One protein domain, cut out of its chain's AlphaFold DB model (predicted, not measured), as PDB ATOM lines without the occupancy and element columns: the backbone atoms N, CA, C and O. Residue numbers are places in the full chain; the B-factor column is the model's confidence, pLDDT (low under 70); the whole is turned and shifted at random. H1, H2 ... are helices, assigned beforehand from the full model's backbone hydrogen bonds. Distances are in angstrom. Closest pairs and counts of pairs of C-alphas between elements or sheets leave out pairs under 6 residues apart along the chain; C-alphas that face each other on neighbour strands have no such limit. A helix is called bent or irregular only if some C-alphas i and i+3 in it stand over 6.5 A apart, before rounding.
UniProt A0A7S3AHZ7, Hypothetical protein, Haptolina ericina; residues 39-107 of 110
ATOM      1  N   ARG A  39     155.985 126.343 142.129       65.31
ATOM      2  CA  ARG A  39     156.030 125.197 143.036       65.31
ATOM      3  C   ARG A  39     154.836 124.266 142.838       65.31
ATOM      4  O   ARG A  39     155.036 123.057 142.775       65.31
ATOM      5  N   GLU A  40     153.634 124.803 142.654       65.25
ATOM      6  CA  GLU A  40     152.449 124.014 142.296       65.25
ATOM      7  C   GLU A  40     152.600 123.366 140.919       65.25
ATOM      8  O   GLU A  40     152.257 122.199 140.770       65.25
ATOM      9  N   ILE A  41     153.213 124.047 139.944       64.31
ATOM     10  CA  ILE A  41     153.552 123.458 138.635       64.31
ATOM     11  C   ILE A  41     154.546 122.296 138.800       64.31
ATOM     12  O   ILE A  41     154.387 121.243 138.180       64.31
ATOM     13  N   MET A  42     155.562 122.445 139.653       65.06
ATOM     14  CA  MET A  42     156.552 121.391 139.919       65.06
ATOM     15  C   MET A  42     155.967 120.205 140.693       65.06
ATOM     16  O   MET A  42     156.286 119.054 140.388       65.06
ATOM     17  N   MET A  43     155.086 120.453 141.662       67.00
ATOM     18  CA  MET A  43     154.322 119.407 142.347       67.00
ATOM     19  C   MET A  43     153.361 118.721 141.376       67.00
ATOM     20  O   MET A  43     153.291 117.491 141.330       67.00
ATOM     21  N   ALA A  44     152.711 119.494 140.507       65.00
ATOM     22  CA  ALA A  44     151.840 118.983 139.466       65.00
ATOM     23  C   ALA A  44     152.567 118.037 138.508       65.00
ATOM     24  O   ALA A  44     152.112 116.915 138.274       65.00
ATOM     25  N   ALA A  45     153.741 118.452 138.033       59.38
ATOM     26  CA  ALA A  45     154.613 117.659 137.174       59.38
ATOM     27  C   ALA A  45     155.103 116.364 137.848       59.38
ATOM     28  O   ALA A  45     155.359 115.371 137.171       59.38
ATOM     29  N   ARG A  46     155.191 116.336 139.183       64.56
ATOM     30  CA  ARG A  46     155.541 115.139 139.972       64.56
ATOM     31  C   ARG A  46     154.346 114.224 140.255       64.56
ATOM     32  O   ARG A  46     154.471 113.271 141.023       64.56
ATOM     33  N   GLY A  47     153.201 114.481 139.623       59.88
ATOM     34  CA  GLY A  47     151.978 113.706 139.812       59.88
ATOM     35  C   GLY A  47     151.237 114.057 141.099       59.88
ATOM     36  O   GLY A  47     150.392 113.274 141.531       59.88
ATOM     37  N   ALA A  48     151.549 115.213 141.695       60.91
ATOM     38  CA  ALA A  48     150.866 115.744 142.865       60.91
ATOM     39  C   ALA A  48     149.857 116.858 142.540       60.91
ATOM     40  O   ALA A  48     149.380 117.538 143.443       60.91
ATOM     41  N   ALA A  49     149.509 117.033 141.258       56.97
ATOM     42  CA  ALA A  49     148.536 118.030 140.820       56.97
ATOM     43  C   ALA A  49     147.118 117.595 141.189       56.97
ATOM     44  O   ALA A  49     146.470 116.874 140.429       56.97
ATOM     45  N   LYS A  50     146.604 118.083 142.313       59.91
ATOM     46  CA  LYS A  50     145.167 118.284 142.495       59.91
ATOM     47  C   LYS A  50     144.978 119.640 143.159       59.91
ATOM     48  O   LYS A  50     145.370 119.826 144.299       59.91
ATOM     49  N   VAL A  51     144.465 120.586 142.375       54.59
ATOM     50  CA  VAL A  51     144.265 121.999 142.756       54.59
ATOM     51  C   VAL A  51     142.819 122.239 143.209       54.59
ATOM     52  O   VAL A  51     142.498 123.274 143.771       54.59
ATOM     53  N   ASP A  52     141.934 121.273 142.952       57.00
ATOM     54  CA  ASP A  52     140.507 121.403 143.201       57.00
ATOM     55  C   ASP A  52     140.111 120.568 144.425       57.00
ATOM     56  O   ASP A  52     140.342 119.358 144.469       57.00
ATOM     57  N   ALA A  53     139.523 121.211 145.434       55.06
ATOM     58  CA  ALA A  53     139.114 120.559 146.680       55.06
ATOM     59  C   ALA A  53     138.056 119.463 146.445       55.06
ATOM     60  O   ALA A  53     137.983 118.483 147.189       55.06
ATOM     61  N   SER A  54     137.273 119.591 145.368       54.88
ATOM     62  CA  SER A  54     136.304 118.582 144.933       54.88
ATOM     63  C   SER A  54     136.975 117.250 144.555       54.88
ATOM     64  O   SER A  54     136.489 116.179 144.931       54.88
ATOM     65  N   ASP A  55     138.156 117.308 143.933       57.47
ATOM     66  CA  ASP A  55     138.946 116.154 143.493       57.47
ATOM     67  C   ASP A  55     139.703 115.447 144.633       57.47
ATOM     68  O   ASP A  55     140.133 114.296 144.459       57.47
ATOM     69  N   LEU A  56     139.888 116.117 145.776       64.44
ATOM     70  CA  LEU A  56     140.541 115.564 146.971       64.44
ATOM     71  C   LEU A  56     139.637 114.563 147.703       64.44
ATOM     72  O   LEU A  56     140.109 113.543 148.201       64.44
ATOM     73  N   SER A  57     138.321 114.805 147.703       60.59
ATOM     74  CA  SER A  57     137.333 113.950 148.381       60.59
ATOM     75  C   SER A  57     137.156 112.560 147.747       60.59
ATOM     76  O   SER A  57     136.792 111.609 148.434       60.59
ATOM     77  N   GLN A  58     137.455 112.425 146.450       65.31
ATOM     78  CA  GLN A  58     137.390 111.165 145.694       65.31
ATOM     79  C   GLN A  58     138.786 110.613 145.359       65.31
ATOM     80  O   GLN A  58     138.959 109.802 144.444       65.31
ATOM     81  N   GLU A  59     139.824 111.084 146.052       71.75
ATOM     82  CA  GLU A  59     141.191 110.707 145.733       71.75
ATOM     83  C   GLU A  59     141.487 109.237 146.094       71.75
ATOM     84  O   GLU A  59     141.392 108.818 147.245       71.75
ATOM     85  N   SER A  60     141.915 108.448 145.100       81.00
ATOM     86  CA  SER A  60     142.376 107.069 145.326       81.00
ATOM     87  C   SER A  60     143.636 107.002 146.203       81.00
ATOM     88  O   SER A  60     144.532 107.843 146.092       81.00
ATOM     89  N   ASP A  61     143.782 105.927 146.979       80.88
ATOM     90  CA  ASP A  61     144.949 105.653 147.843       80.88
ATOM     91  C   ASP A  61     146.281 105.757 147.101       80.88
ATOM     92  O   ASP A  61     147.272 106.289 147.605       80.88
ATOM     93  N   ARG A  62     146.302 105.287 145.850       82.94
ATOM     94  CA  ARG A  62     147.490 105.339 144.999       82.94
ATOM     95  C   ARG A  62     147.880 106.774 144.643       82.94
ATOM     96  O   ARG A  62     149.065 107.062 144.502       82.94
ATOM     97  N   SER A  63     146.900 107.655 144.469       81.94
ATOM     98  CA  SER A  63     147.134 109.074 144.197       81.94
ATOM     99  C   SER A  63     147.649 109.788 145.447       81.94
ATOM    100  O   SER A  63     148.719 110.394 145.386       81.94
ATOM    101  N   ARG A  64     147.004 109.555 146.597       83.69
ATOM    102  CA  ARG A  64     147.441 110.043 147.914       83.69
ATOM    103  C   ARG A  64     148.898 109.690 148.211       83.69
ATOM    104  O   ARG A  64     149.698 110.549 148.570       83.69
ATOM    105  N   LYS A  65     149.283 108.438 147.950       86.94
ATOM    106  CA  LYS A  65     150.667 107.980 148.119       86.94
ATOM    107  C   LYS A  65     151.650 108.701 147.191       86.94
ATOM    108  O   LYS A  65     152.733 109.065 147.631       86.94
ATOM    109  N   ARG A  66     151.295 108.942 145.923       86.00
ATOM    110  CA  ARG A  66     152.157 109.689 144.981       86.00
ATOM    111  C   ARG A  66     152.346 111.142 145.406       86.00
ATOM    112  O   ARG A  66     153.470 111.630 145.346       86.00
ATOM    113  N   ARG A  67     151.281 111.793 145.884       85.56
ATOM    114  CA  ARG A  67     151.333 113.147 146.452       85.56
ATOM    115  C   ARG A  67     152.252 113.211 147.666       85.56
ATOM    116  O   ARG A  67     153.178 114.015 147.676       85.56
ATOM    117  N   ALA A  68     152.075 112.302 148.623       87.56
ATOM    118  CA  ALA A  68     152.924 112.231 149.809       87.56
ATOM    119  C   ALA A  68     154.406 111.973 149.462       87.56
ATOM    120  O   ALA A  68     155.287 112.650 149.981       87.56
ATOM    121  N   MET A  69     154.702 111.069 148.518       89.62
ATOM    122  CA  MET A  69     156.079 110.853 148.035       89.62
ATOM    123  C   MET A  69     156.660 112.107 147.358       89.62
ATOM    124  O   MET A  69     157.837 112.417 147.531       89.62
ATOM    125  N   ALA A  70     155.851 112.841 146.588       88.06
ATOM    126  CA  ALA A  70     156.279 114.095 145.974       88.06
ATOM    127  C   ALA A  70     156.587 115.170 147.031       88.06
ATOM    128  O   ALA A  70     157.598 115.858 146.898       88.06
ATOM    129  N   GLY A  71     155.781 115.256 148.097       86.88
ATOM    130  CA  GLY A  71     156.037 116.132 149.245       86.88
ATOM    131  C   GLY A  71     157.314 115.768 149.998       86.88
ATOM    132  O   GLY A  71     158.123 116.642 150.278       86.88
ATOM    133  N   CYS A  72     157.573 114.477 150.230       88.56
ATOM    134  CA  CYS A  72     158.826 114.018 150.841       88.56
ATOM    135  C   CYS A  72     160.074 114.388 150.026       88.56
ATOM    136  O   CYS A  72     161.154 114.578 150.594       88.56
ATOM    137  N   LYS A  73     159.945 114.501 148.701       88.25
ATOM    138  CA  LYS A  73     161.041 114.900 147.813       88.25
ATOM    139  C   LYS A  73     161.328 116.403 147.866       88.25
ATOM    140  O   LYS A  73     162.458 116.817 147.610       88.25
ATOM    141  N   ASP A  74     160.338 117.219 148.215       86.00
ATOM    142  CA  ASP A  74     160.508 118.659 148.394       86.00
ATOM    143  C   ASP A  74     161.070 118.966 149.787       86.00
ATOM    144  O   ASP A  74     160.526 118.547 150.804       86.00
ATOM    145  N   GLU A  75     162.181 119.697 149.851       86.00
ATOM    146  CA  GLU A  75     162.842 120.001 151.122       86.00
ATOM    147  C   GLU A  75     161.970 120.848 152.059       86.00
ATOM    148  O   GLU A  75     162.028 120.654 153.272       86.00
ATOM    149  N   MET A  76     161.142 121.750 151.527       84.06
ATOM    150  CA  MET A  76     160.311 122.625 152.351       84.06
ATOM    151  C   MET A  76     159.196 121.832 153.037       84.06
ATOM    152  O   MET A  76     159.064 121.899 154.258       84.06
ATOM    153  N   TYR A  77     158.440 121.043 152.270       86.12
ATOM    154  CA  TYR A  77     157.365 120.207 152.813       86.12
ATOM    155  C   TYR A  77     157.919 119.101 153.713       86.12
ATOM    156  O   TYR A  77     157.369 118.825 154.775       86.12
ATOM    157  N   ARG A  78     159.068 118.519 153.355       90.62
ATOM    158  CA  ARG A  78     159.746 117.532 154.198       90.62
ATOM    159  C   ARG A  78     160.135 118.107 155.565       90.62
ATOM    160  O   ARG A  78     159.848 117.475 156.581       90.62
ATOM    161  N   LYS A  79     160.715 119.313 155.602       87.44
ATOM    162  CA  LYS A  79     161.059 120.000 156.857       87.44
ATOM    163  C   LYS A  79     159.823 120.405 157.658       87.44
ATOM    164  O   LYS A  79     159.819 120.233 158.871       87.44
ATOM    165  N   GLN A  80     158.765 120.885 157.000       85.94
ATOM    166  CA  GLN A  80     157.484 121.193 157.654       85.94
ATOM    167  C   GLN A  80     156.836 119.949 158.275       85.94
ATOM    168  O   GLN A  80     156.271 120.026 159.360       85.94
ATOM    169  N   ALA A  81     156.991 118.788 157.636       86.44
ATOM    170  CA  ALA A  81     156.571 117.497 158.173       86.44
ATOM    171  C   ALA A  81     157.490 116.947 159.286       86.44
ATOM    172  O   ALA A  81     157.215 115.870 159.819       86.44
ATOM    173  N   GLY A  82     158.579 117.645 159.627       89.12
ATOM    174  CA  GLY A  82     159.513 117.259 160.688       89.12
ATOM    175  C   GLY A  82     160.558 116.217 160.282       89.12
ATOM    176  O   GLY A  82     161.077 115.516 161.149       89.12
ATOM    177  N   TYR A  83     160.868 116.084 158.988       89.75
ATOM    178  CA  TYR A  83     161.908 115.176 158.496       89.75
ATOM    179  C   TYR A  83     163.077 115.950 157.888       89.75
ATOM    180  O   TYR A  83     162.893 116.868 157.092       89.75
ATOM    181  N   ASP A  84     164.298 115.509 158.182       86.75
ATOM    182  CA  ASP A  84     165.497 116.039 157.526       86.75
ATOM    183  C   ASP A  84     165.826 115.245 156.254       86.75
ATOM    184  O   ASP A  84     166.071 115.812 155.185       86.75
ATOM    185  N   ALA A  85     165.756 113.912 156.342       91.31
ATOM    186  CA  ALA A  85     166.104 113.004 155.257       91.31
ATOM    187  C   ALA A  85     164.878 112.541 154.452       91.31
ATOM    188  O   ALA A  85     163.849 112.130 154.998       91.31
ATOM    189  N   GLU A  86     165.011 112.537 153.123       89.75
ATOM    190  CA  GLU A  86     163.979 112.029 152.209       89.75
ATOM    191  C   GLU A  86     163.662 110.551 152.485       89.75
ATOM    192  O   GLU A  86     162.496 110.162 152.490       89.75
ATOM    193  N   ALA A  87     164.679 109.737 152.789       91.25
ATOM    194  CA  ALA A  87     164.516 108.307 153.042       91.25
ATOM    195  C   ALA A  87     163.571 108.012 154.219       91.25
ATOM    196  O   ALA A  87     162.689 107.167 154.084       91.25
ATOM    197  N   SER A  88     163.701 108.742 155.335       91.38
ATOM    198  CA  SER A  88     162.830 108.582 156.511       91.38
ATOM    199  C   SER A  88     161.393 109.038 156.257       91.38
ATOM    200  O   SER A  88     160.446 108.454 156.783       91.38
ATOM    201  N   CYS A  89     161.217 110.054 155.412       92.00
ATOM    202  CA  CYS A  89     159.895 110.514 155.010       92.00
ATOM    203  C   CYS A  89     159.219 109.477 154.099       92.00
ATOM    204  O   CYS A  89     158.106 109.017 154.368       92.00
ATOM    205  N   ASN A  90     159.943 109.014 153.074       92.12
ATOM    206  CA  ASN A  90     159.460 108.006 152.137       92.12
ATOM    207  C   ASN A  90     159.172 106.666 152.827       92.12
ATOM    208  O   ASN A  90     158.193 106.017 152.475       92.12
ATOM    209  N   SER A  91     159.955 106.244 153.828       92.38
ATOM    210  CA  SER A  91     159.673 104.999 154.557       92.38
ATOM    211  C   SER A  91     158.317 105.028 155.260       92.38
ATOM    212  O   SER A  91     157.612 104.020 155.268       92.38
ATOM    213  N   LYS A  92     157.912 106.189 155.785       91.44
ATOM    214  CA  LYS A  92     156.624 106.357 156.468       91.44
ATOM    215  C   LYS A  92     155.451 106.343 155.483       91.44
ATOM    216  O   LYS A  92     154.484 105.611 155.678       91.44
ATOM    217  N   VAL A  93     155.621 107.025 154.352       91.56
ATOM    218  CA  VAL A  93     154.683 106.979 153.219       91.56
ATOM    219  C   VAL A  93     154.546 105.560 152.653       91.56
ATOM    220  O   VAL A  93     153.451 105.112 152.302       91.56
ATOM    221  N   LEU A  94     155.649 104.811 152.567       89.81
ATOM    222  CA  LEU A  94     155.643 103.424 152.109       89.81
ATOM    223  C   LEU A  94     154.930 102.488 153.088       89.81
ATOM    224  O   LEU A  94     154.230 101.596 152.606       89.81
ATOM    225  N   ALA A  95     155.042 102.742 154.397       89.81
ATOM    226  CA  ALA A  95     154.327 102.035 155.462       89.81
ATOM    227  C   ALA A  95     152.806 102.291 155.470       89.81
ATOM    228  O   ALA A  95     152.076 101.586 156.158       89.81
ATOM    229  N   GLY A  96     152.323 103.253 154.674       86.62
ATOM    230  CA  GLY A  96     150.898 103.536 154.489       86.62
ATOM    231  C   GLY A  96     150.403 104.777 155.227       86.62
ATOM    232  O   GLY A  96     149.282 105.211 154.978       86.62
ATOM    233  N   ASP A  97     151.239 105.391 156.062       88.94
ATOM    234  CA  ASP A  97     150.926 106.679 156.672       88.94
ATOM    235  C   ASP A  97     151.272 107.798 155.682       88.94
ATOM    236  O   ASP A  97     152.424 108.196 155.527       88.94
ATOM    237  N   VAL A  98     150.257 108.244 154.945       89.94
ATOM    238  CA  VAL A  98     150.349 109.328 153.954       89.94
ATOM    239  C   VAL A  98     149.800 110.650 154.483       89.94
ATOM    240  O   VAL A  98     150.127 111.699 153.931       89.94
ATOM    241  N   GLN A  99     148.979 110.609 155.537       87.31
ATOM    242  CA  GLN A  99     148.181 111.754 155.974       87.31
ATOM    243  C   GLN A  99     149.067 112.893 156.473       87.31
ATOM    244  O   GLN A  99     148.861 114.030 156.069       87.31
ATOM    245  N   PHE A 100     150.132 112.575 157.218       88.81
ATOM    246  CA  PHE A 100     151.058 113.576 157.757       88.81
ATOM    247  C   PHE A 100     151.647 114.509 156.686       88.81
ATOM    248  O   PHE A 100     151.915 115.674 156.956       88.81
ATOM    249  N   MET A 101     151.887 113.988 155.479       88.25
ATOM    250  CA  MET A 101     152.467 114.760 154.385       88.25
ATOM    251  C   MET A 101     151.385 115.430 153.544       88.25
ATOM    252  O   MET A 101     151.596 116.530 153.046       88.25
ATOM    253  N   LEU A 102     150.222 114.795 153.392       85.56
ATOM    254  CA  LEU A 102     149.083 115.426 152.729       85.56
ATOM    255  C   LEU A 102     148.612 116.655 153.501       85.56
ATOM    256  O   LEU A 102     148.413 117.686 152.878       85.56
ATOM    257  N   ASP A 103     148.556 116.591 154.832       85.75
ATOM    258  CA  ASP A 103     148.209 117.735 155.681       85.75
ATOM    259  C   ASP A 103     149.173 118.913 155.475       85.75
ATOM    260  O   ASP A 103     148.759 120.064 155.507       85.75
ATOM    261  N   VAL A 104     150.454 118.631 155.218       86.38
ATOM    262  CA  VAL A 104     151.488 119.645 154.964       86.38
ATOM    263  C   VAL A 104     151.410 120.208 153.539       86.38
ATOM    264  O   VAL A 104     151.637 121.398 153.338       86.38
ATOM    265  N   ILE A 105     151.083 119.375 152.547       81.44
ATOM    266  CA  ILE A 105     150.922 119.804 151.148       81.44
ATOM    267  C   ILE A 105     149.626 120.605 150.962       81.44
ATOM    268  O   ILE A 105     149.627 121.590 150.228       81.44
ATOM    269  N   ASP A 106     148.537 120.158 151.590       77.06
ATOM    270  CA  ASP A 106     147.195 120.739 151.482       77.06
ATOM    271  C   ASP A 106     146.951 121.860 152.500       77.06
ATOM    272  O   ASP A 106     145.931 122.551 152.421       77.06
ATOM    273  N   ALA A 107     147.877 122.082 153.441       73.00
ATOM    274  CA  ALA A 107     147.841 123.259 154.291       73.00
ATOM    275  C   ALA A 107     147.884 124.520 153.408       73.00
ATOM    276  O   ALA A 107     148.775 124.644 152.561       73.00
TER     277      ALA A 107
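What this domain is: This is residues 39 to 107 of the 110 residues of the protein "Hypothetical protein" of Haptolina ericina (UniProt A0A7S3AHZ7). Picture a compact cluster of helices built round one, H3, with H5 side by side with it and running back, H6 and H1 crossing H3, and H4 making a corner at its end. The four-residue H2 lies off to one side and touches no helix. The printed part has 69 residues with six named helices, H1 to H6 in chain order, and no named strand: all helix. It is compact, with a radius of gyration of the C-alphas of 11.0 A, and spans 31 by 25 by 19 A.

Where its parts are: Find C-alpha 39 at (156.030, 125.197, 143.036); H1 runs from there to residue 48, irregular, with C-alphas 45 and 48 7.1 A apart. H2 is residues 53 to 56. Look next at C-alpha 61, (144.949, 105.653, 147.843), where H3 begins; it runs 18.6 A to residue 73. H4 is residues 75 to 80, H5 residues 86 to 94, 12.0 A long, and H6 residues 99 to 106, ending at C-alpha 106, (147.195, 120.739, 151.482).

How they stand to each other: Start at H3, the hub. H1 touches it at a steep tilt of 45 degrees, opposite ways; the closest C-alphas, of Ala 48 and Arg 67, are 4.5 A apart. H5 touches H3 at a shallow tilt of 10 degrees, opposite ways, closest at the C-alphas of Cys 72 and Cys 89, 5.5 A. H6 touches H3 only just about perpendicular, at 73 degrees, closest at the C-alphas of Ala 68 and Met 101, 5.2 A. H4 only just touches H3, only at the corner, with 3 pairs of C-alphas within 8 A, made by residues 71 to 72 of H3 alone; the closest C-alphas, of Cys 72 and Arg 78, are 4.9 A apart. H4 touches H6 too, closest at the C-alphas of Tyr 77 and Val 104, 6.3 A. In H3 and H4 every O i to N i+4 pair is within hydrogen-bond range, in H1 5 of 6, in H5 4 of 5 and in H6 3 of 4; H2 is too short for such a pair.

The domain as a whole: The two C-alphas farthest apart, of Ser 54 and Ala 85, are 32.0 A apart. The printed part has no cut, and each link between helices is tight. Residues 39 to 58 of this model are under pLDDT 70.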